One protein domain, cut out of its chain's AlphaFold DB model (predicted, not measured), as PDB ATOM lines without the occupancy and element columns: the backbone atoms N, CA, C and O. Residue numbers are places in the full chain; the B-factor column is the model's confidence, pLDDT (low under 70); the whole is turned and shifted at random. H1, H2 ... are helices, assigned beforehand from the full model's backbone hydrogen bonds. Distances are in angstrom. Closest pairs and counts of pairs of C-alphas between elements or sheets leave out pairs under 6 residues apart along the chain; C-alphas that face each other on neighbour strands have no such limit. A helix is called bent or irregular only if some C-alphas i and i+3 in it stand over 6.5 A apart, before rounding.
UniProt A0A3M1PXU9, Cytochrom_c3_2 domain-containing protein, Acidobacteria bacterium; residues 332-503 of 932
ATOM      1  N   CYS A 332      41.511  21.040 -16.480       86.88
ATOM      2  CA  CYS A 332      42.830  21.609 -16.221       86.88
ATOM      3  C   CYS A 332      43.755  20.658 -15.436       86.88
ATOM      4  O   CYS A 332      44.970  20.861 -15.453       86.88
ATOM      5  N   SER A 333      43.226  19.633 -14.748       84.12
ATOM      6  CA  SER A 333      44.037  18.717 -13.932       84.12
ATOM      7  C   SER A 333      44.954  17.815 -14.754       84.12
ATOM      8  O   SER A 333      45.961  17.363 -14.220       84.12
ATOM      9  N   VAL A 334      44.695  17.659 -16.060       79.44
ATOM     10  CA  VAL A 334      45.574  16.917 -16.983       79.44
ATOM     11  C   VAL A 334      47.015  17.448 -16.940       79.44
ATOM     12  O   VAL A 334      47.959  16.655 -16.964       79.44
ATOM     13  N   CYS A 335      47.173  18.771 -16.799       79.81
ATOM     14  CA  CYS A 335      48.473  19.449 -16.713       79.81
ATOM     15  C   CYS A 335      48.724  20.116 -15.344       79.81
ATOM     16  O   CYS A 335      49.870  20.229 -14.915       79.81
ATOM     17  N   HIS A 336      47.675  20.553 -14.637       86.69
ATOM     18  CA  HIS A 336      47.756  21.286 -13.365       86.69
ATOM     19  C   HIS A 336      47.234  20.479 -12.167       86.69
ATOM     20  O   HIS A 336      46.623  21.051 -11.266       86.69
ATOM     21  N   ALA A 337      47.475  19.163 -12.140       84.38
ATOM     22  CA  ALA A 337      46.947  18.241 -11.127       84.38
ATOM     23  C   ALA A 337      47.060  18.776  -9.687       84.38
ATOM     24  O   ALA A 337      46.052  18.896  -9.002       84.38
ATOM     25  N   ALA A 338      48.254  19.210  -9.265       86.38
ATOM     26  CA  ALA A 338      48.479  19.706  -7.905       86.38
ATOM     27  C   ALA A 338      47.637  20.949  -7.556       86.38
ATOM     28  O   ALA A 338      47.053  21.011  -6.479       86.38
ATOM     29  N   VAL A 339      47.542  21.920  -8.473       91.56
ATOM     30  CA  VAL A 339      46.769  23.159  -8.259       91.56
ATOM     31  C   VAL A 339      45.272  22.863  -8.259       91.56
ATOM     32  O   VAL A 339      44.528  23.406  -7.447       91.56
ATOM     33  N   VAL A 340      44.817  21.981  -9.152       91.69
ATOM     34  CA  VAL A 340      43.408  21.579  -9.190       91.69
ATOM     35  C   VAL A 340      43.035  20.787  -7.939       91.69
ATOM     36  O   VAL A 340      41.941  20.976  -7.416       91.69
ATOM     37  N   ASP A 341      43.925  19.945  -7.421       90.62
ATOM     38  CA  ASP A 341      43.691  19.219  -6.174       90.62
ATOM     39  C   ASP A 341      43.688  20.153  -4.955       90.62
ATOM     40  O   ASP A 341      42.858  19.985  -4.060       90.62
ATOM     41  N   GLU A 342      44.536  21.184  -4.929       92.25
ATOM     42  CA  GLU A 342      44.466  22.257  -3.928       92.25
ATOM     43  C   GLU A 342      43.103  22.968  -3.987       92.25
ATOM     44  O   GLU A 342      42.377  22.999  -2.988       92.25
ATOM     45  N   PHE A 343      42.688  23.405  -5.184       94.88
ATOM     46  CA  PHE A 343      41.396  24.056  -5.406       94.88
ATOM     47  C   PHE A 343      40.216  23.168  -5.010       94.88
ATOM     48  O   PHE A 343      39.317  23.634  -4.314       94.88
ATOM     49  N   ARG A 344      40.214  21.883  -5.384       93.38
ATOM     50  CA  ARG A 344      39.170  20.912  -5.004       93.38
ATOM     51  C   ARG A 344      39.018  20.792  -3.486       93.38
ATOM     52  O   ARG A 344      37.907  20.572  -3.008       93.38
ATOM     53  N   ASN A 345      40.105  20.968  -2.734       92.62
ATOM     54  CA  ASN A 345      40.104  20.928  -1.272       92.62
ATOM     55  C   ASN A 345      39.691  22.258  -0.612       92.62
ATOM     56  O   ASN A 345      39.325  22.260   0.568       92.62
ATOM     57  N   SER A 346      39.707  23.373  -1.347       95.44
ATOM     58  CA  SER A 346      39.233  24.680  -0.875       95.44
ATOM     59  C   SER A 346      37.721  24.699  -0.605       95.44
ATOM     60  O   SER A 346      36.984  23.748  -0.875       95.44
ATOM     61  N   THR A 347      37.216  25.804  -0.059       92.50
ATOM     62  CA  THR A 347      35.769  26.001   0.093       92.50
ATOM     63  C   THR A 347      35.080  26.148  -1.260       92.50
ATOM     64  O   THR A 347      34.021  25.555  -1.449       92.50
ATOM     65  N   HIS A 348      35.662  26.880  -2.216       93.94
ATOM     66  CA  HIS A 348      35.055  27.034  -3.539       93.94
ATOM     67  C   HIS A 348      34.989  25.704  -4.292       93.94
ATOM     68  O   HIS A 348      33.922  25.352  -4.789       93.94
ATOM     69  N   GLY A 349      36.074  24.924  -4.304       93.69
ATOM     70  CA  GLY A 349      36.102  23.626  -4.983       93.69
ATOM     71  C   GLY A 349      35.140  22.604  -4.378       93.69
ATOM     72  O   GLY A 349      34.444  21.914  -5.121       93.69
ATOM     73  N   ARG A 350      35.015  22.559  -3.044       93.81
ATOM     74  CA  ARG A 350      34.023  21.699  -2.373       93.81
ATOM     75  C   ARG A 350      32.588  22.084  -2.729       93.81
ATOM     76  O   ARG A 350      31.797  21.215  -3.077       93.81
ATOM     77  N   ARG A 351      32.262  23.380  -2.720       92.94
ATOM     78  CA  ARG A 351      30.926  23.873  -3.107       92.94
ATOM     79  C   ARG A 351      30.617  23.615  -4.580       92.94
ATOM     80  O   ARG A 351      29.489  23.265  -4.913       92.94
ATOM     81  N   LEU A 352      31.620  23.738  -5.447       93.00
ATOM     82  CA  LEU A 352      31.490  23.407  -6.863       93.00
ATOM     83  C   LEU A 352      31.190  21.913  -7.054       93.00
ATOM     84  O   LEU A 352      30.309  21.565  -7.835       93.00
ATOM     85  N   ALA A 353      31.864  21.033  -6.304       91.69
ATOM     86  CA  ALA A 353      31.609  19.591  -6.327       91.69
ATOM     87  C   ALA A 353      30.215  19.214  -5.783       91.69
ATOM     88  O   ALA A 353      29.619  18.245  -6.245       91.69
ATOM     89  N   GLU A 354      29.673  19.998  -4.847       92.94
ATOM     90  CA  GLU A 354      28.294  19.877  -4.345       92.94
ATOM     91  C   GLU A 354      27.231  20.388  -5.342       92.94
ATOM     92  O   GLU A 354      26.034  20.252  -5.089       92.94
ATOM     93  N   GLY A 355      27.641  20.976  -6.473       90.69
ATOM     94  CA  GLY A 355      26.734  21.518  -7.487       90.69
ATOM     95  C   GLY A 355      26.145  22.888  -7.139       90.69
ATOM     96  O   GLY A 355      25.105  23.262  -7.684       90.69
ATOM     97  N   ASP A 356      26.775  23.647  -6.237       90.75
ATOM     98  CA  ASP A 356      26.325  24.994  -5.876       90.75
ATOM     99  C   ASP A 356      26.487  25.957  -7.069       90.75
ATOM    100  O   ASP A 356      27.614  26.237  -7.482       90.75
ATOM    101  N   PRO A 357      25.394  26.525  -7.617       85.94
ATOM    102  CA  PRO A 357      25.461  27.392  -8.793       85.94
ATOM    103  C   PRO A 357      26.163  28.732  -8.525       85.94
ATOM    104  O   PRO A 357      26.431  29.476  -9.466       85.94
ATOM    105  N   LEU A 358      26.425  29.066  -7.255       88.50
ATOM    106  CA  LEU A 358      27.167  30.262  -6.854       88.50
ATOM    107  C   LEU A 358      28.662  29.994  -6.622       88.50
ATOM    108  O   LEU A 358      29.402  30.945  -6.361       88.50
ATOM    109  N   ALA A 359      29.110  28.737  -6.686       91.50
ATOM    110  CA  ALA A 359      30.520  28.401  -6.542       91.50
ATOM    111  C   ALA A 359      31.295  28.753  -7.824       91.50
ATOM    112  O   ALA A 359      30.864  28.378  -8.917       91.50
ATOM    113  N   PRO A 360      32.431  29.468  -7.722       92.69
ATOM    114  CA  PRO A 360      33.254  29.756  -8.884       92.69
ATOM    115  C   PRO A 360      33.978  28.489  -9.353       92.69
ATOM    116  O   PRO A 360      34.364  27.641  -8.549       92.69
ATOM    117  N   ASP A 361      34.206  28.389 -10.658       90.44
ATOM    118  CA  ASP A 361      35.127  27.425 -11.258       90.44
ATOM    119  C   ASP A 361      36.448  28.105 -11.661       90.44
ATOM    120  O   ASP A 361      36.627  29.320 -11.528       90.44
ATOM    121  N   CYS A 362      37.385  27.326 -12.209       90.44
ATOM    122  CA  CYS A 362      38.668  27.854 -12.678       90.44
ATOM    123  C   CYS A 362      38.476  28.984 -13.708       90.44
ATOM    124  O   CYS A 362      39.208  29.971 -13.686       90.44
ATOM    125  N   ALA A 363      37.472  28.866 -14.586       88.69
ATOM    126  CA  ALA A 363      37.177  29.826 -15.650       88.69
ATOM    127  C   ALA A 363      36.465  31.105 -15.161       88.69
ATOM    128  O   ALA A 363      36.336  32.080 -15.905       88.69
ATOM    129  N   THR A 364      35.981  31.101 -13.921       90.06
ATOM    130  CA  THR A 364      35.390  32.264 -13.259       90.06
ATOM    131  C   THR A 364      36.488  33.221 -12.793       90.06
ATOM    132  O   THR A 364      36.347  34.442 -12.923       90.06
ATOM    133  N   CYS A 365      37.600  32.664 -12.303       90.88
ATOM    134  CA  CYS A 365      38.766  33.413 -11.831       90.88
ATOM    135  C   CYS A 365      39.807  33.651 -12.936       90.88
ATOM    136  O   CYS A 365      40.377  34.740 -13.025       90.88
ATOM    137  N   HIS A 366      40.009  32.672 -13.822       90.69
ATOM    138  CA  HIS A 366      40.923  32.740 -14.961       90.69
ATOM    139  C   HIS A 366      40.164  32.847 -16.283       90.69
ATOM    140  O   HIS A 366      39.128  32.227 -16.489       90.69
ATOM    141  N   THR A 367      40.688  33.609 -17.238       85.56
ATOM    142  CA  THR A 367      40.012  33.781 -18.529       85.56
ATOM    143  C   THR A 367      40.251  32.589 -19.458       85.56
ATOM    144  O   THR A 367      41.321  32.503 -20.028       85.56
ATOM    145  N   LYS A 368      39.253  31.727 -19.687       85.12
ATOM    146  CA  LYS A 368      39.257  30.546 -20.599       85.12
ATOM    147  C   LYS A 368      40.395  30.472 -21.646       85.12
ATOM    148  O   LYS A 368      41.413  29.844 -21.389       85.12
ATOM    149  N   HIS A 369      40.237  31.113 -22.811       88.25
ATOM    150  CA  HIS A 369      41.227  31.117 -23.906       88.25
ATOM    151  C   HIS A 369      42.172  32.329 -23.872       88.25
ATOM    152  O   HIS A 369      42.913  32.552 -24.818       88.25
ATOM    153  N   ALA A 370      42.143  33.129 -22.804       87.75
ATOM    154  CA  ALA A 370      42.926  34.360 -22.674       87.75
ATOM    155  C   ALA A 370      43.650  34.428 -21.323       87.75
ATOM    156  O   ALA A 370      43.777  35.502 -20.730       87.75
ATOM    157  N   ILE A 371      44.055  33.271 -20.788       89.81
ATOM    158  CA  ILE A 371      44.720  33.185 -19.486       89.81
ATOM    159  C   ILE A 371      46.032  33.959 -19.585       89.81
ATOM    160  O   ILE A 371      46.857  33.685 -20.452       89.81
ATOM    161  N   ARG A 372      46.213  34.931 -18.696       90.94
ATOM    162  CA  ARG A 372      47.402  35.785 -18.614       90.94
ATOM    163  C   ARG A 372      48.207  35.442 -17.368       90.94
ATOM    164  O   ARG A 372      47.686  34.836 -16.431       90.94
ATOM    165  N   LYS A 373      49.476  35.842 -17.363       89.69
ATOM    166  CA  LYS A 373      50.330  35.713 -16.182       89.69
ATOM    167  C   LYS A 373      49.844  36.648 -15.065       89.69
ATOM    168  O   LYS A 373      49.313  37.713 -15.368       89.69
ATOM    169  N   PRO A 374      50.043  36.294 -13.786       87.31
ATOM    170  CA  PRO A 374      49.628  37.131 -12.659       87.31
ATOM    171  C   PRO A 374      50.413  38.449 -12.531       87.31
ATOM    172  O   PRO A 374      50.020  39.295 -11.738       87.31
ATOM    173  N   ASP A 375      51.495  38.646 -13.289       88.62
ATOM    174  CA  ASP A 375      52.244  39.906 -13.388       88.62
ATOM    175  C   ASP A 375      51.756  40.821 -14.531       88.62
ATOM    176  O   ASP A 375      52.165  41.981 -14.599       88.62
ATOM    177  N   ASP A 376      50.850  40.347 -15.395       91.69
ATOM    178  CA  ASP A 376      50.215  41.152 -16.443       91.69
ATOM    179  C   ASP A 376      49.092  42.014 -15.833       91.69
ATOM    180  O   ASP A 376      48.116  41.456 -15.327       91.69
ATOM    181  N   PRO A 377      49.143  43.358 -15.930       90.81
ATOM    182  CA  PRO A 377      48.114  44.249 -15.389       90.81
ATOM    183  C   PRO A 377      46.689  44.012 -15.910       90.81
ATOM    184  O   PRO A 377      45.727  44.458 -15.282       90.81
ATOM    185  N   LEU A 378      46.537  43.342 -17.055       89.50
ATOM    186  CA  LEU A 378      45.243  42.982 -17.638       89.50
ATOM    187  C   LEU A 378      44.711  41.633 -17.129       89.50
ATOM    188  O   LEU A 378      43.560  41.288 -17.403       89.50
ATOM    189  N   ALA A 379      45.510  40.859 -16.389       91.88
ATOM    190  CA  ALA A 379      45.064  39.609 -15.791       91.88
ATOM    191  C   ALA A 379      44.081  39.874 -14.636       91.88
ATOM    192  O   ALA A 379      44.365  40.703 -13.768       91.88
ATOM    193  N   PRO A 380      42.957  39.139 -14.533       92.69
ATOM    194  CA  PRO A 380      42.064  39.239 -13.373       92.69
ATOM    195  C   PRO A 380      42.758  38.941 -12.035       92.69
ATOM    196  O   PRO A 380      42.350  39.466 -11.002       92.69
ATOM    197  N   THR A 381      43.810  38.120 -12.066       92.81
ATOM    198  CA  THR A 381      44.616  37.700 -10.911       92.81
ATOM    199  C   THR A 381      45.803  38.617 -10.615       92.81
ATOM    200  O   THR A 381      46.532  38.366  -9.659       92.81
ATOM    201  N   TYR A 382      46.007  39.684 -11.393       93.25
ATOM    202  CA  TYR A 382      46.992  40.713 -11.063       93.25
ATOM    203  C   TYR A 382      46.644  41.362  -9.727       93.25
ATOM    204  O   TYR A 382      45.475  41.668  -9.498       93.25
ATOM    205  N   ALA A 383      47.632  41.627  -8.866       92.88
ATOM    206  CA  ALA A 383      47.409  42.061  -7.481       92.88
ATOM    207  C   ALA A 383      46.380  43.203  -7.349       92.88
ATOM    208  O   ALA A 383      45.472  43.135  -6.524       92.88
ATOM    209  N   ARG A 384      46.446  44.216  -8.227       92.50
ATOM    210  CA  ARG A 384      45.496  45.349  -8.246       92.50
ATOM    211  C   ARG A 384      44.055  44.947  -8.589       92.50
ATOM    212  O   ARG A 384      43.117  45.603  -8.147       92.50
ATOM    213  N   ASN A 385      43.883  43.885  -9.366       93.44
ATOM    214  CA  ASN A 385      42.596  43.402  -9.858       93.44
ATOM    215  C   ASN A 385      41.958  42.364  -8.918       93.44
ATOM    216  O   ASN A 385      40.736  42.208  -8.948       93.44
ATOM    217  N   VAL A 386      42.742  41.712  -8.045       94.88
ATOM    218  CA  VAL A 386      42.267  40.680  -7.102       94.88
ATOM    219  C   VAL A 386      41.088  41.151  -6.236       94.88
ATOM    220  O   VAL A 386      40.084  40.438  -6.199       94.88
ATOM    221  N   PRO A 387      41.100  42.341  -5.595       94.25
ATOM    222  CA  PRO A 387      39.950  42.783  -4.803       94.25
ATOM    223  C   PRO A 387      38.670  42.872  -5.636       94.25
ATOM    224  O   PRO A 387      37.609  42.435  -5.193       94.25
ATOM    225  N   GLN A 388      38.773  43.374  -6.873       93.50
ATOM    226  CA  GLN A 388      37.641  43.488  -7.789       93.50
ATOM    227  C   GLN A 388      37.164  42.118  -8.289       93.50
ATOM    228  O   GLN A 388      35.967  41.930  -8.508       93.50
ATOM    229  N   LEU A 389      38.082  41.163  -8.463       94.31
ATOM    230  CA  LEU A 389      37.770  39.784  -8.819       94.31
ATOM    231  C   LEU A 389      36.935  39.121  -7.717       94.31
ATOM    232  O   LEU A 389      35.836  38.639  -7.996       94.31
ATOM    233  N   CYS A 390      37.398  39.177  -6.465       93.25
ATOM    234  CA  CYS A 390      36.676  38.635  -5.312       93.25
ATOM    235  C   CYS A 390      35.334  39.359  -5.089       93.25
ATOM    236  O   CYS A 390      34.320  38.727  -4.784       93.25
ATOM    237  N   ALA A 391      35.294  40.679  -5.307       93.38
ATOM    238  CA  ALA A 391      34.100  41.510  -5.143       93.38
ATOM    239  C   ALA A 391      32.920  41.101  -6.037       93.38
ATOM    240  O   ALA A 391      31.772  41.386  -5.694       93.38
ATOM    241  N   ARG A 392      33.160  40.394  -7.152       93.44
ATOM    242  CA  ARG A 392      32.084  39.892  -8.027       93.44
ATOM    243  C   ARG A 392      31.072  39.033  -7.268       93.44
ATOM    244  O   ARG A 392      29.879  39.117  -7.572       93.44
ATOM    245  N   CYS A 393      31.542  38.291  -6.264       92.75
ATOM    246  CA  CYS A 393      30.719  37.433  -5.414       92.75
ATOM    247  C   CYS A 393      30.679  37.896  -3.947       92.75
ATOM    248  O   CYS A 393      29.649  37.735  -3.302       92.75
ATOM    249  N   HIS A 394      31.757  38.486  -3.420       90.88
ATOM    250  CA  HIS A 394      31.893  38.796  -1.989       90.88
ATOM    251  C   HIS A 394      31.563  40.242  -1.592       90.88
ATOM    252  O   HIS A 394      31.569  40.549  -0.401       90.88
ATOM    253  N   ALA A 395      31.280  41.139  -2.542       90.75
ATOM    254  CA  ALA A 395      30.840  42.493  -2.199       90.75
ATOM    255  C   ALA A 395      29.444  42.486  -1.556       90.75
ATOM    256  O   ALA A 395      28.626  41.605  -1.834       90.75
ATOM    257  N   ALA A 396      29.149  43.494  -0.731       87.75
ATOM    258  CA  ALA A 396      27.830  43.637  -0.120       87.75
ATOM    259  C   ALA A 396      26.693  43.632  -1.163       87.75
ATOM    260  O   ALA A 396      26.821  44.174  -2.263       87.75
ATOM    261  N   GLY A 397      25.572  42.992  -0.813       85.69
ATOM    262  CA  GLY A 397      24.412  42.814  -1.696       85.69
ATOM    263  C   GLY A 397      24.553  41.687  -2.728       85.69
ATOM    264  O   GLY A 397      23.679  41.516  -3.575       85.69
ATOM    265  N   LYS A 398      25.645  40.910  -2.695       91.12
ATOM    266  CA  LYS A 398      25.782  39.679  -3.483       91.12
ATOM    267  C   LYS A 398      25.276  38.460  -2.695       91.12
ATOM    268  O   LYS A 398      25.524  38.382  -1.491       91.12
ATOM    269  N   PRO A 399      24.675  37.450  -3.359       89.69
ATOM    270  CA  PRO A 399      24.141  36.260  -2.684       89.69
ATOM    271  C   PRO A 399      25.164  35.496  -1.830       89.69
ATOM    272  O   PRO A 399      24.825  34.960  -0.777       89.69
ATOM    273  N   VAL A 400      26.431  35.451  -2.263       88.31
ATOM    274  CA  VAL A 400      27.504  34.788  -1.504       88.31
ATOM    275  C   VAL A 400      27.868  35.595  -0.256       88.31
ATOM    276  O   VAL A 400      28.008  35.007   0.813       88.31
ATOM    277  N   ALA A 401      27.951  36.927  -0.351       84.88
ATOM    278  CA  ALA A 401      28.204  37.790   0.805       84.88
ATOM    279  C   ALA A 401      27.110  37.645   1.879       84.88
ATOM    280  O   ALA A 401      27.417  37.428   3.050       84.88
ATOM    281  N   GLU A 402      25.835  37.658   1.482       84.38
ATOM    282  CA  GLU A 402      24.705  37.443   2.400       84.38
ATOM    283  C   GLU A 402      24.751  36.061   3.064       84.38
ATOM    284  O   GLU A 402      24.490  35.925   4.261       84.38
ATOM    285  N   ARG A 403      25.129  35.029   2.301       85.62
ATOM    286  CA  ARG A 403      25.291  33.667   2.817       85.62
ATOM    287  C   ARG A 403      26.403  33.587   3.865       85.62
ATOM    288  O   ARG A 403      26.205  32.940   4.890       85.62
ATOM    289  N   VAL A 404      27.542  34.239   3.627       80.56
ATOM    290  CA  VAL A 404      28.682  34.275   4.560       80.56
ATOM    291  C   VAL A 404      28.309  34.998   5.857       80.56
ATOM    292  O   VAL A 404      28.580  34.477   6.938       80.56
ATOM    293  N   VAL A 405      27.617  36.141   5.759       78.69
ATOM    294  CA  VAL A 405      27.096  36.882   6.921       78.69
ATOM    295  C   VAL A 405      26.127  36.011   7.725       78.69
ATOM    296  O   VAL A 405      26.286  35.855   8.933       78.69
ATOM    297  N   LYS A 406      25.147  35.385   7.059       80.25
ATOM    298  CA  LYS A 406      24.138  34.534   7.713       80.25
ATOM    299  C   LYS A 406      24.739  33.289   8.369       80.25
ATOM    300  O   LYS A 406      24.203  32.807   9.361       80.25
ATOM    301  N   ALA A 407      25.831  32.767   7.818       77.31
ATOM    302  CA  ALA A 407      26.549  31.624   8.370       77.31
ATOM    303  C   ALA A 407      27.402  31.971   9.607       77.31
ATOM    304  O   ALA A 407      28.022  31.070  10.164       77.31
ATOM    305  N   GLY A 408      27.455  33.241  10.033       71.94
ATOM    306  CA  GLY A 408      28.229  33.661  11.205       71.94
ATOM    307  C   GLY A 408      29.743  33.554  11.007       71.94
ATOM    308  O   GLY A 408      30.484  33.440  11.975       71.94
ATOM    309  N   LEU A 409      30.212  33.564   9.756       72.12
ATOM    310  CA  LEU A 409      31.638  33.440   9.428       72.12
ATOM    311  C   LEU A 409      32.396  34.776   9.522       72.12
ATOM    312  O   LEU A 409      33.609  34.801   9.331       72.12
ATOM    313  N   ILE A 410      31.688  35.877   9.791       68.31
ATOM    314  CA  ILE A 410      32.269  37.198  10.046       68.31
ATOM    315  C   ILE A 410      32.246  37.430  11.563       68.31
ATOM    316  O   ILE A 410      31.152  37.444  12.133       68.31
ATOM    317  N   PRO A 411      33.408  37.617  12.218       63.97
ATOM    318  CA  PRO A 411      33.469  37.881  13.653       63.97
ATOM    319  C   PRO A 411      32.665  39.122  14.063       63.97
ATOM    320  O   PRO A 411      32.596  40.110  13.323       63.97
ATOM    321  N   GLU A 412      32.093  39.093  15.269       57.84
ATOM    322  CA  GLU A 412      31.357  40.230  15.827       57.84
ATOM    323  C   GLU A 412      32.225  41.501  15.858       57.84
ATOM    324  O   GLU A 412      33.385  41.492  16.269       57.84
ATOM    325  N   GLY A 413      31.664  42.622  15.392       60.84
ATOM    326  CA  GLY A 413      32.363  43.911  15.319       60.84
ATOM    327  C   GLY A 413      33.146  44.168  14.025       60.84
ATOM    328  O   GLY A 413      33.677  45.270  13.867       60.84
ATOM    329  N   GLN A 414      33.191  43.222  13.081       67.81
ATOM    330  CA  GLN A 414      33.688  43.472  11.722       67.81
ATOM    331  C   GLN A 414      32.568  43.933  10.777       67.81
ATOM    332  O   GLN A 414      31.388  43.646  10.978       67.81
ATOM    333  N   SER A 415      32.941  44.678   9.731       69.88
ATOM    334  CA  SER A 415      31.990  45.124   8.706       69.88
ATOM    335  C   SER A 415      31.419  43.918   7.946       69.88
ATOM    336  O   SER A 415      32.205  43.091   7.479       69.88
ATOM    337  N   PRO A 416      30.091  43.840   7.734       72.81
ATOM    338  CA  PRO A 416      29.500  42.832   6.856       72.81
ATOM    339  C   PRO A 416      29.909  43.031   5.386       72.81
ATOM    340  O   PRO A 416      29.874  42.082   4.607       72.81
ATOM    341  N   ASP A 417      30.338  44.242   5.005       85.75
ATOM    342  CA  ASP A 417      30.992  44.501   3.721       85.75
ATOM    343  C   ASP A 417      32.513  44.354   3.862       85.75
ATOM    344  O   ASP A 417      33.232  45.316   4.162       85.75
ATOM    345  N   ILE A 418      32.993  43.122   3.682       86.12
ATOM    346  CA  ILE A 418      34.412  42.765   3.811       86.12
ATOM    347  C   ILE A 418      35.278  43.393   2.713       86.12
ATOM    348  O   ILE A 418      36.425  43.758   2.968       86.12
ATOM    349  N   VAL A 419      34.725  43.585   1.510       90.94
ATOM    350  CA  VAL A 419      35.452  44.171   0.376       90.94
ATOM    351  C   VAL A 419      35.672  45.655   0.618       90.94
ATOM    352  O   VAL A 419      36.809  46.121   0.550       90.94
ATOM    353  N   ALA A 420      34.612  46.400   0.947       90.62
ATOM    354  CA  ALA A 420      34.739  47.823   1.252       90.62
ATOM    355  C   ALA A 420      35.642  48.054   2.470       90.62
ATOM    356  O   ALA A 420      36.461  48.974   2.471       90.62
ATOM    357  N   SER A 421      35.544  47.181   3.478       89.69
ATOM    358  CA  SER A 421      36.426  47.198   4.640       89.69
ATOM    359  C   SER A 421      37.893  47.066   4.229       89.69
ATOM    360  O   SER A 421      38.690  47.953   4.542       89.69
ATOM    361  N   TYR A 422      38.244  46.016   3.476       92.56
ATOM    362  CA  TYR A 422      39.608  45.804   2.989       92.56
ATOM    363  C   TYR A 422      40.108  46.996   2.164       92.56
ATOM    364  O   TYR A 422      41.215  47.471   2.414       92.56
ATOM    365  N   LEU A 423      39.302  47.527   1.237       92.25
ATOM    366  CA  LEU A 423      39.665  48.702   0.434       92.25
ATOM    367  C   LEU A 423      39.939  49.939   1.309       92.25
ATOM    368  O   LEU A 423      40.817  50.737   0.995       92.25
ATOM    369  N   GLY A 424      39.243  50.066   2.443       89.69
ATOM    370  CA  GLY A 424      39.477  51.103   3.448       89.69
ATOM    371  C   GLY A 424      40.668  50.854   4.386       89.69
ATOM    372  O   GLY A 424      41.058  51.767   5.124       89.69
ATOM    373  N   SER A 425      41.260  49.657   4.380       92.81
ATOM    374  CA  SER A 425      42.463  49.335   5.159       92.81
ATOM    375  C   SER A 425      43.721  49.965   4.549       92.81
ATOM    376  O   SER A 425      43.708  50.478   3.429       92.81
ATOM    377  N   ILE A 426      44.846  49.927   5.270       92.38
ATOM    378  CA  ILE A 426      46.122  50.387   4.714       92.38
ATOM    379  C   ILE A 426      46.586  49.520   3.539       92.38
ATOM    380  O   ILE A 426      47.125  50.077   2.590       92.38
ATOM    381  N   HIS A 427      46.323  48.210   3.544       93.81
ATOM    382  CA  HIS A 427      46.663  47.348   2.408       93.81
ATOM    383  C   HIS A 427      45.829  47.694   1.170       93.81
ATOM    384  O   HIS A 427      46.376  47.868   0.083       93.81
ATOM    385  N   GLY A 428      44.521  47.897   1.354       93.19
ATOM    386  CA  GLY A 428      43.616  48.327   0.288       93.19
ATOM    387  C   GLY A 428      44.009  49.678  -0.302       93.19
ATOM    388  O   GLY A 428      44.237  49.768  -1.504       93.19
ATOM    389  N   ARG A 429      44.193  50.705   0.540       92.06
ATOM    390  CA  ARG A 429      44.617  52.041   0.085       92.06
ATOM    391  C   ARG A 429      46.009  52.053  -0.541       92.06
ATOM    392  O   ARG A 429      46.240  52.770  -1.511       92.06
ATOM    393  N   ALA A 430      46.949  51.262  -0.020       92.00
ATOM    394  CA  ALA A 430      48.263  51.111  -0.643       92.00
ATOM    395  C   ALA A 430      48.128  50.565  -2.073       92.00
ATOM    396  O   ALA A 430      48.787  51.066  -2.984       92.00
ATOM    397  N   LEU A 431      47.227  49.603  -2.282       92.62
ATOM    398  CA  LEU A 431      46.966  49.002  -3.586       92.62
ATOM    399  C   LEU A 431      46.240  49.954  -4.547       92.62
ATOM    400  O   LEU A 431      46.651  50.094  -5.699       92.62
ATOM    401  N   THR A 432      45.153  50.591  -4.099       89.25
ATOM    402  CA  THR A 432      44.262  51.380  -4.967       89.25
ATOM    403  C   THR A 432      44.712  52.817  -5.151       89.25
ATOM    404  O   THR A 432      44.673  53.316  -6.276       89.25
ATOM    405  N   ASP A 433      45.156  53.462  -4.074       89.19
ATOM    406  CA  ASP A 433      45.421  54.901  -4.051       89.19
ATOM    407  C   ASP A 433      46.901  55.177  -4.329       89.19
ATOM    408  O   ASP A 433      47.241  56.138  -5.014       89.19
ATOM    409  N   SER A 434      47.791  54.317  -3.812       88.50
ATOM    410  CA  SER A 434      49.250  54.453  -3.979       88.50
ATOM    411  C   SER A 434      49.835  53.565  -5.086       88.50
ATOM    412  O   SER A 434      51.005  53.722  -5.429       88.50
ATOM    413  N   GLY A 435      49.054  52.636  -5.652       86.69
ATOM    414  CA  GLY A 435      49.496  51.743  -6.731       86.69
ATOM    415  C   GLY A 435      50.561  50.713  -6.326       86.69
ATOM    416  O   GLY A 435      51.244  50.171  -7.195       86.69
ATOM    417  N   LEU A 436      50.731  50.442  -5.029       92.06
ATOM    418  CA  LEU A 436      51.731  49.508  -4.512       92.06
ATOM    419  C   LEU A 436      51.245  48.066  -4.678       92.06
ATOM    420  O   LEU A 436      50.482  47.560  -3.865       92.06
ATOM    421  N   VAL A 437      51.725  47.381  -5.713       90.50
ATOM    422  CA  VAL A 437      51.319  45.999  -6.042       90.50
ATOM    423  C   VAL A 437      51.968  44.918  -5.175       90.50
ATOM    424  O   VAL A 437      51.626  43.751  -5.300       90.50
ATOM    425  N   VAL A 438      52.885  45.310  -4.287       89.31
ATOM    426  CA  VAL A 438      53.543  44.428  -3.306       89.31
ATOM    427  C   VAL A 438      52.773  44.314  -1.985       89.31
ATOM    428  O   VAL A 438      53.209  43.621  -1.072       89.31
ATOM    429  N   THR A 439      51.662  45.039  -1.840       91.56
ATOM    430  CA  THR A 439      50.812  44.959  -0.646       91.56
ATOM    431  C   THR A 439      49.977  43.681  -0.644       91.56
ATOM    432  O   THR A 439      49.599  43.185  -1.703       91.56
ATOM    433  N   ALA A 440      49.636  43.189   0.548       93.31
ATOM    434  CA  ALA A 440      48.800  42.004   0.707       93.31
ATOM    435  C   ALA A 440      47.403  42.213   0.106       93.31
ATOM    436  O   ALA A 440      46.753  43.220   0.384       93.31
ATOM    437  N   THR A 441      46.946  41.236  -0.667       93.94
ATOM    438  CA  THR A 441      45.610  41.111  -1.258       93.94
ATOM    439  C   THR A 441      44.797  40.027  -0.547       93.94
ATOM    440  O   THR A 441      45.296  39.324   0.334       93.94
ATOM    441  N   CYS A 442      43.534  39.836  -0.949       93.00
ATOM    442  CA  CYS A 442      42.693  38.757  -0.424       93.00
ATOM    443  C   CYS A 442      43.372  37.378  -0.534       93.00
ATOM    444  O   CYS A 442      43.281  36.578   0.393       93.00
ATOM    445  N   ALA A 443      44.072  37.117  -1.644       93.50
ATOM    446  CA  ALA A 443      44.710  35.830  -1.920       93.50
ATOM    447  C   ALA A 443      45.967  35.583  -1.069       93.50
ATOM    448  O   ALA A 443      46.262  34.437  -0.738       93.50
ATOM    449  N   ASP A 444      46.682  36.635  -0.663       93.75
ATOM    450  CA  ASP A 444      47.886  36.502   0.170       93.75
ATOM    451  C   ASP A 444      47.544  36.032   1.593       93.75
ATOM    452  O   ASP A 444      48.298  35.269   2.210       93.75
ATOM    453  N   CYS A 445      46.368  36.452   2.079       92.38
ATOM    454  CA  CYS A 445      45.832  36.071   3.380       92.38
ATOM    455  C   CYS A 445      45.015  34.776   3.325       92.38
ATOM    456  O   CYS A 445      45.242  33.897   4.143       92.38
ATOM    457  N   HIS A 446      44.078  34.625   2.382       92.38
ATOM    458  CA  HIS A 446      43.165  33.471   2.340       92.38
ATOM    459  C   HIS A 446      43.677  32.284   1.511       92.38
ATOM    460  O   HIS A 446      43.132  31.190   1.626       92.38
ATOM    461  N   GLY A 447      44.726  32.480   0.710       92.62
ATOM    462  CA  GLY A 447      45.143  31.545  -0.333       92.62
ATOM    463  C   GLY A 447      44.405  31.800  -1.651       92.62
ATOM    464  O   GLY A 447      43.246  32.209  -1.659       92.62
ATOM    465  N   ALA A 448      45.088  31.582  -2.778       91.31
ATOM    466  CA  ALA A 448      44.513  31.765  -4.116       91.31
ATOM    467  C   ALA A 448      43.672  30.563  -4.585       91.31
ATOM    468  O   ALA A 448      42.739  30.743  -5.363       91.31
ATOM    469  N   HIS A 449      44.032  29.359  -4.126       93.88
ATOM    470  CA  HIS A 449      43.357  28.096  -4.446       93.88
ATOM    471  C   HIS A 449      43.109  27.234  -3.195       93.88
ATOM    472  O   HIS A 449      42.766  26.063  -3.310       93.88
ATOM    473  N   SER A 450      43.321  27.779  -1.995       92.50
ATOM    474  CA  SER A 450      43.250  27.065  -0.711       92.50
ATOM    475  C   SER A 450      42.378  27.797   0.313       92.50
ATOM    476  O   SER A 450      42.622  27.737   1.518       92.50
ATOM    477  N   GLU A 451      41.378  28.529  -0.166       91.38
ATOM    478  CA  GLU A 451      40.476  29.363   0.615       91.38
ATOM    479  C   GLU A 451      39.605  28.512   1.550       91.38
ATOM    480  O   GLU A 451      38.545  27.986   1.198       91.38
ATOM    481  N   LEU A 452      40.082  28.345   2.778       91.44
ATOM    482  CA  LEU A 452      39.444  27.566   3.833       91.44
ATOM    483  C   LEU A 452      38.873  28.489   4.919       91.44
ATOM    484  O   LEU A 452      39.440  29.556   5.181       91.44
ATOM    485  N   PRO A 453      37.766  28.101   5.579       87.62
ATOM    486  CA  PRO A 453      37.220  28.886   6.679       87.62
ATOM    487  C   PRO A 453      38.223  28.952   7.846       87.62
ATOM    488  O   PRO A 453      39.016  28.025   8.008       87.62
ATOM    489  N   PRO A 454      38.165  29.991   8.698       85.31
ATOM    490  CA  PRO A 454      39.079  30.148   9.836       85.31
ATOM    491  C   PRO A 454      38.961  29.026  10.883       85.31
ATOM    492  O   PRO A 454      39.845  28.865  11.715       85.31
ATOM    493  N   THR A 455      37.886  28.234  10.843       86.50
ATOM    494  CA  THR A 455      37.693  27.055  11.699       86.50
ATOM    495  C   THR A 455      38.472  25.822  11.236       86.50
ATOM    496  O   THR A 455      38.572  24.859  11.992       86.50
ATOM    497  N   ASP A 456      38.997  25.810  10.005       90.38
ATOM    498  CA  ASP A 456      39.835  24.720   9.501       90.38
ATOM    499  C   ASP A 456      41.303  24.991   9.880       90.38
ATOM    500  O   ASP A 456      41.849  26.001   9.434       90.38
ATOM    501  N   PRO A 457      41.982  24.100  10.628       92.06
ATOM    502  CA  PRO A 457      43.375  24.300  11.047       92.06
ATOM    503  C   PRO A 457      44.377  24.459   9.895       92.06
ATOM    504  O   PRO A 457      45.485  24.947  10.100       92.06
ATOM    505  N   ARG A 458      44.020  24.030   8.678       92.12
ATOM    506  CA  ARG A 458      44.855  24.195   7.476       92.12
ATOM    507  C   ARG A 458      44.699  25.577   6.845       92.12
ATOM    508  O   ARG A 458      45.465  25.923   5.950       92.12
ATOM    509  N   SER A 459      43.699  26.353   7.263       93.44
ATOM    510  CA  SER A 459      43.464  27.692   6.739       93.44
ATOM    511  C   SER A 459      44.592  28.632   7.163       93.44
ATOM    512  O   SER A 459      44.906  28.697   8.354       93.44
ATOM    513  N   PRO A 460      45.171  29.432   6.252       92.75
ATOM    514  CA  PRO A 460      46.149  30.442   6.645       92.75
ATOM    515  C   PRO A 460      45.554  31.508   7.584       92.75
ATOM    516  O   PRO A 460      46.286  32.159   8.322       92.75
ATOM    517  N   VAL A 461      44.228  31.670   7.593       91.44
ATOM    518  CA  VAL A 461      43.516  32.584   8.502       91.44
ATOM    519  C   VAL A 461      42.937  31.881   9.737       91.44
ATOM    520  O   VAL A 461      42.121  32.467  10.439       91.44
ATOM    521  N   ALA A 462      43.329  30.633  10.013       91.31
ATOM    522  CA  ALA A 462      43.051  30.008  11.306       91.31
ATOM    523  C   ALA A 462      43.830  30.722  12.416       91.31
ATOM    524  O   ALA A 462      44.954  31.173  12.183       91.31
ATOM    525  N   ARG A 463      43.260  30.792  13.624       89.56
ATOM    526  CA  ARG A 463      43.793  31.575  14.753       89.56
ATOM    527  C   ARG A 463      45.275  31.287  15.021       89.56
ATOM    528  O   ARG A 463      46.075  32.208  15.156       89.56
ATOM    529  N   GLU A 464      45.660  30.016  15.008       88.50
ATOM    530  CA  GLU A 464      47.029  29.555  15.255       88.50
ATOM    531  C   GLU A 464      48.002  29.931  14.122       88.50
ATOM    532  O   GLU A 464      49.205  30.071  14.347       88.50
ATOM    533  N   ASN A 465      47.485  30.133  12.906       93.00
ATOM    534  CA  ASN A 465      48.266  30.429  11.706       93.00
ATOM    535  C   ASN A 465      48.398  31.937  11.427       93.00
ATOM    536  O   ASN A 465      49.306  32.332  10.692       93.00
ATOM    537  N   ILE A 466      47.555  32.789  12.029       93.25
ATOM    538  CA  ILE A 466      47.539  34.248  11.803       93.25
ATOM    539  C   ILE A 466      48.929  34.892  11.943       93.25
ATOM    540  O   ILE A 466      49.319  35.615  11.020       93.25
ATOM    541  N   PRO A 467      49.720  34.636  13.011       93.62
ATOM    542  CA  PRO A 467      51.054  35.225  13.129       93.62
ATOM    543  C   PRO A 467      51.966  34.879  11.946       93.62
ATOM    544  O   PRO A 467      52.668  35.753  11.441       93.62
ATOM    545  N   GLY A 468      51.906  33.636  11.456       94.38
ATOM    546  CA  GLY A 468      52.668  33.197  10.284       94.38
ATOM    547  C   GLY A 468      52.168  33.829   8.983       94.38
ATOM    548  O   GLY A 468      52.968  34.219   8.136       94.38
ATOM    549  N   THR A 469      50.853  34.003   8.834       94.81
ATOM    550  CA  THR A 469      50.253  34.654   7.661       94.81
ATOM    551  C   THR A 469      50.653  36.119   7.558       94.81
ATOM    552  O   THR A 469      51.098  36.552   6.495       94.81
ATOM    553  N   CYS A 470      50.590  36.872   8.659       93.88
ATOM    554  CA  CYS A 470      51.115  38.238   8.703       93.88
ATOM    555  C   CYS A 470      52.645  38.259   8.535       93.88
ATOM    556  O   CYS A 470      53.186  39.139   7.861       93.88
ATOM    557  N   GLY A 471      53.338  37.270   9.110       94.75
ATOM    558  CA  GLY A 471      54.792  37.104   9.092       94.75
ATOM    559  C   GLY A 471      55.406  36.936   7.704       94.75
ATOM    560  O   GLY A 471      56.542  37.362   7.503       94.75
ATOM    561  N   LYS A 472      54.643  36.451   6.711       94.06
ATOM    562  CA  LYS A 472      55.079  36.396   5.299       94.06
ATOM    563  C   LYS A 472      55.620  37.739   4.795       94.06
ATOM    564  O   LYS A 472      56.580  37.760   4.030       94.06
ATOM    565  N   CYS A 473      55.024  38.845   5.251       93.81
ATOM    566  CA  CYS A 473      55.455  40.205   4.919       93.81
ATOM    567  C   CYS A 473      56.022  40.963   6.133       93.81
ATOM    568  O   CYS A 473      56.899  41.809   5.979       93.81
ATOM    569  N   HIS A 474      55.552  40.663   7.349       93.00
ATOM    570  CA  HIS A 474      55.935  41.337   8.595       93.00
ATOM    571  C   HIS A 474      56.827  40.470   9.496       93.00
ATOM    572  O   HIS A 474      56.657  40.454  10.715       93.00
ATOM    573  N   HIS A 475      57.796  39.766   8.909       95.31
ATOM    574  CA  HIS A 475      58.596  38.758   9.611       95.31
ATOM    575  C   HIS A 475      59.285  39.277  10.887       95.31
ATOM    576  O   HIS A 475      59.255  38.621  11.923       95.31
ATOM    577  N   GLY A 476      59.831  40.499  10.865       95.25
ATOM    578  CA  GLY A 476      60.457  41.086  12.059       95.25
ATOM    579  C   GLY A 476      59.476  41.360  13.210       95.25
ATOM    580  O   GLY A 476      59.866  41.323  14.373       95.25
ATOM    581  N   ILE A 477      58.199  41.618  12.902       94.94
ATOM    582  CA  ILE A 477      57.145  41.777  13.914       94.94
ATOM    583  C   ILE A 477      56.684  40.414  14.421       94.94
ATOM    584  O   ILE A 477      56.507  40.247  15.624       94.94
ATOM    585  N   GLU A 478      56.535  39.435  13.526       95.25
ATOM    586  CA  GLU A 478      56.247  38.048  13.896       95.25
ATOM    587  C   GLU A 478      57.297  37.514  14.882       95.25
ATOM    588  O   GLU A 478      56.938  36.938  15.906       95.25
ATOM    589  N   GLU A 479      58.586  37.748  14.617       94.88
ATOM    590  CA  GLU A 479      59.673  37.302  15.488       94.88
ATOM    591  C   GLU A 479      59.574  37.911  16.894       94.88
ATOM    592  O   GLU A 479      59.762  37.212  17.892       94.88
ATOM    593  N   GLN A 480      59.245  39.204  16.991       94.38
ATOM    594  CA  GLN A 480      59.021  39.866  18.279       94.38
ATOM    595  C   GLN A 480      57.794  39.296  18.994       94.38
ATOM    596  O   GLN A 480      57.876  38.961  20.174       94.38
ATOM    597  N   PHE A 481      56.685  39.130  18.270       94.50
ATOM    598  CA  PHE A 481      55.434  38.619  18.825       94.50
ATOM    599  C   PHE A 481      55.572  37.197  19.360       94.50
ATOM    600  O   PHE A 481      55.118  36.919  20.468       94.50
ATOM    601  N   ARG A 482      56.289  36.324  18.643       92.94
ATOM    602  CA  ARG A 482      56.579  34.949  19.078       92.94
ATOM    603  C   ARG A 482      57.416  34.869  20.356       92.94
ATOM    604  O   ARG A 482      57.387  33.839  21.019       92.94
ATOM    605  N   LYS A 483      58.159  35.926  20.701       91.81
ATOM    606  CA  LYS A 483      58.913  36.032  21.962       91.81
ATOM    607  C   LYS A 483      58.085  36.637  23.096       91.81
ATOM    608  O   LYS A 483      58.505  36.581  24.244       91.81
ATOM    609  N   SER A 484      56.934  37.233  22.793       93.94
ATOM    610  CA  SER A 484      56.089  37.868  23.801       93.94
ATOM    611  C   SER A 484      55.350  36.845  24.667       93.94
ATOM    612  O   SER A 484      55.055  35.725  24.238       93.94
ATOM    613  N   ILE A 485      54.952  37.265  25.868       91.56
ATOM    614  CA  ILE A 485      54.103  36.464  26.760       91.56
ATOM    615  C   ILE A 485      52.722  36.180  26.151       91.56
ATOM    616  O   ILE A 485      52.084  35.191  26.489       91.56
ATOM    617  N   HIS A 486      52.286  37.012  25.203       91.38
ATOM    618  CA  HIS A 486      51.047  36.819  24.453       91.38
ATOM    619  C   HIS A 486      51.123  35.690  23.417       91.38
ATOM    620  O   HIS A 486      50.091  35.321  22.872       91.38
ATOM    621  N   PHE A 487      52.306  35.124  23.167       90.25
ATOM    622  CA  PHE A 487      52.477  33.922  22.349       90.25
ATOM    623  C   PHE A 487      52.993  32.728  23.164       90.25
ATOM    624  O   PHE A 487      52.570  31.601  22.932       90.25
ATOM    625  N   LEU A 488      53.902  32.970  24.115       84.69
ATOM    626  CA  LEU A 488      54.544  31.924  24.924       84.69
ATOM    627  C   LEU A 488      53.776  31.541  26.194       84.69
ATOM    628  O   LEU A 488      54.134  30.557  26.835       84.69
ATOM    629  N   GLY A 489      52.787  32.340  26.601       78.12
ATOM    630  CA  GLY A 489      52.006  32.085  27.807       78.12
ATOM    631  C   GLY A 489      51.212  30.778  27.743       78.12
ATOM    632  O   GLY A 489      51.085  30.142  26.699       78.12
ATOM    633  N   GLU A 490      50.639  30.378  28.874       76.31
ATOM    634  CA  GLU A 490      49.726  29.236  28.909       76.31
ATOM    635  C   GLU A 490      48.292  29.724  28.648       76.31
ATOM    636  O   GLU A 490      47.771  30.518  29.437       76.31
ATOM    637  N   PRO A 491      47.636  29.292  27.554       78.44
ATOM    638  CA  PRO A 491      46.231  29.607  27.341       78.44
ATOM    639  C   PRO A 491      45.382  28.894  28.400       78.44
ATOM    640  O   PRO A 491      45.579  27.709  28.670       78.44
ATOM    641  N   THR A 492      44.397  29.587  28.969       68.06
ATOM    642  CA  THR A 492      43.380  28.950  29.818       68.06
ATOM    643  C   THR A 492      42.086  28.769  29.031       68.06
ATOM    644  O   THR A 492      41.859  29.434  28.020       68.06
ATOM    645  N   ALA A 493      41.208  27.871  29.490       61.09
ATOM    646  CA  ALA A 493      39.908  27.651  28.851       61.09
ATOM    647  C   ALA A 493      39.022  28.916  28.833       61.09
ATOM    648  O   ALA A 493      38.159  29.045  27.970       61.09
ATOM    649  N   GLU A 494      39.246  29.845  29.769       60.94
ATOM    650  CA  GLU A 494      38.506  31.106  29.899       60.94
ATOM    651  C   GLU A 494      39.185  32.274  29.160       60.94
ATOM    652  O   GLU A 494      38.505  33.209  28.738       60.94
ATOM    653  N   HIS A 495      40.506  32.215  28.948       70.81
ATOM    654  CA  HIS A 495      41.282  33.278  28.309       70.81
ATOM    655  C   HIS A 495      42.279  32.705  27.287       70.81
ATOM    656  O   HIS A 495      43.420  32.381  27.640       70.81
ATOM    657  N   PRO A 496      41.879  32.584  26.005       81.75
ATOM    658  CA  PRO A 496      42.810  32.228  24.946       81.75
ATOM    659  C   PRO A 496      43.835  33.349  24.741       81.75
ATOM    660  O   PRO A 496      43.525  34.533  24.876       81.75
ATOM    661  N   LEU A 497      45.054  32.974  24.355       88.31
ATOM    662  CA  LEU A 497      46.084  33.944  23.992       88.31
ATOM    663  C   LEU A 497      45.650  34.781  22.781       88.31
ATOM    664  O   LEU A 497      45.018  34.233  21.865       88.31
ATOM    665  N   PRO A 498      45.975  36.085  22.747       91.12
ATOM    666  CA  PRO A 498      45.627  36.932  21.624       91.12
ATOM    667  C   PRO A 498      46.513  36.621  20.411       91.12
ATOM    668  O   PRO A 498      47.623  36.113  20.517       91.12
ATOM    669  N   THR A 499      46.025  36.981  19.237       91.00
ATOM    670  CA  THR A 499      46.734  36.938  17.959       91.00
ATOM    671  C   THR A 499      46.831  38.349  17.383       91.00
ATOM    672  O   THR A 499      46.337  39.318  17.968       91.00
ATOM    673  N   CYS A 500      47.450  38.492  16.209       90.94
ATOM    674  CA  CYS A 500      47.549  39.788  15.542       90.94
ATOM    675  C   CYS A 500      46.168  40.430  15.310       90.94
ATOM    676  O   CYS A 500      46.052  41.651  15.420       90.94
ATOM    677  N   GLU A 501      45.126  39.628  15.048       88.50
ATOM    678  CA  GLU A 501      43.795  40.147  14.714       88.50
ATOM    679  C   GLU A 501      43.021  40.709  15.916       88.50
ATOM    680  O   GLU A 501      42.198  41.615  15.758       88.50
ATOM    681  N   ASP A 502      43.330  40.221  17.122       88.19
ATOM    682  CA  ASP A 502      42.689  40.666  18.363       88.19
ATOM    683  C   ASP A 502      43.116  42.104  18.724       88.19
ATOM    684  O   ASP A 502      42.358  42.862  19.332       88.19
ATOM    685  N   CYS A 503      44.320  42.508  18.299       88.31
ATOM    686  CA  CYS A 503      44.847  43.867  18.471       88.31
ATOM    687  C   CYS A 503      44.639  44.745  17.222       88.31
ATOM    688  O   CYS A 503      44.383  45.948  17.331       88.31
TER     689      CYS A 503
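Overview. This is residues 332 to 503 of the 932 residues of the protein "Cytochrom_c3_2 domain-containing protein" of Acidobacteria bacterium (UniProt A0A3M1PXU9). What shape do these atoms make? Short helices strung on long loops gather round small H8, near the middle, with H4 to H7 as one group beside it and H1 and H2 making a corner at one side. At one end of the longest axis the bent helix H9 folds back as a V, with H10 and H11 nearby and residues 490 to 495 sticking out, while the loop of residues 366 to 385 reaches towards the other end. What are the counts and the size? The printed part has 172 residues with eleven named helices, H1 to H11 in chain order, and no named strand: all helix. It is compact, with a radius of gyration of the C-alphas of 17.3 A and spans of 52 by 38 by 35 A.

Arrangement. How does the printed part start? H1, residues 333 to 345, and H2, residues 347 to 353, touch only at the corner, and only just, with 3 pairs of C-alphas within 8 A; the closest are Phe 343 and Gly 349, 5.3 A apart. H3, residues 362 to 365, is close but not clearly touching H4, residues 386 to 394, the closest C-alphas being those of Cys 365 and Leu 389, 7.1 A apart. What does the hub, H4, touch? By closest C-alphas it touches H5, residues 399 to 406, only at the corner (His 394 and Ala 401, 4.7 A), and H8, residues 442 to 446, at Pro 387 and Cys 442, 6.6 A. It touches H6, residues 418 to 424, at Ala 391 and Val 419, 6.3 A, opposite ways at a steep tilt of 35.2 degrees, only just past shallow. H7, residues 426 to 432, touches H6 only at the corner, and only just, with 3 pairs within 8 A. What follows? H9, residues 466 to 483, was assigned as one helix by its hydrogen bonds but is bent, C-alphas 473 and 476 being 8.8 A apart; its arms H9a, residues 466 to 473, and H9b, residues 476 to 483, touch, opposite ways at a shallow tilt of 30 degrees, closest at the C-alphas of Gly 471 and Glu 478, 5.1 A. H11, residues 500 to 503, touches H9a, while H10, residues 485 to 488, is close but not clearly touching H9b. Are the backbones regularly paired? Every O i to N i+4 pair is within hydrogen-bond range in H2, H5, H6, H7, H8 and H9b, against 7 of 9 in H1, 4 of 5 in H4 and 3 of 4 in H9a; H3, H10 and H11 are too short for such a pair.

Along the chain. Where are the anchors? C-alpha 333 of H1 is at (44.037, 18.717, -13.932), and C-alpha 503 of H11 at (44.847, 43.867, 18.471). How long are the longer helices? H1 measures 13.4 A and is irregular, C-alphas 335 and 338 being 8.8 A apart; H9a measures 12.1 A, H4 11.7 A and H9b 11.2 A.

Size, cuts and confidence. How far does it reach, and is it cut? The two C-alphas farthest apart, His 369 and Glu 494, are 53.9 A apart, and the printed part has no cut. Which links are long, and where is confidence low? The links H3 to H4, H5 to H6, H8 to H9 and H10 to H11 are long; residues 410 to 415 and 492 to 494 have pLDDT under 70, against a mean of 88.6 for the printed part.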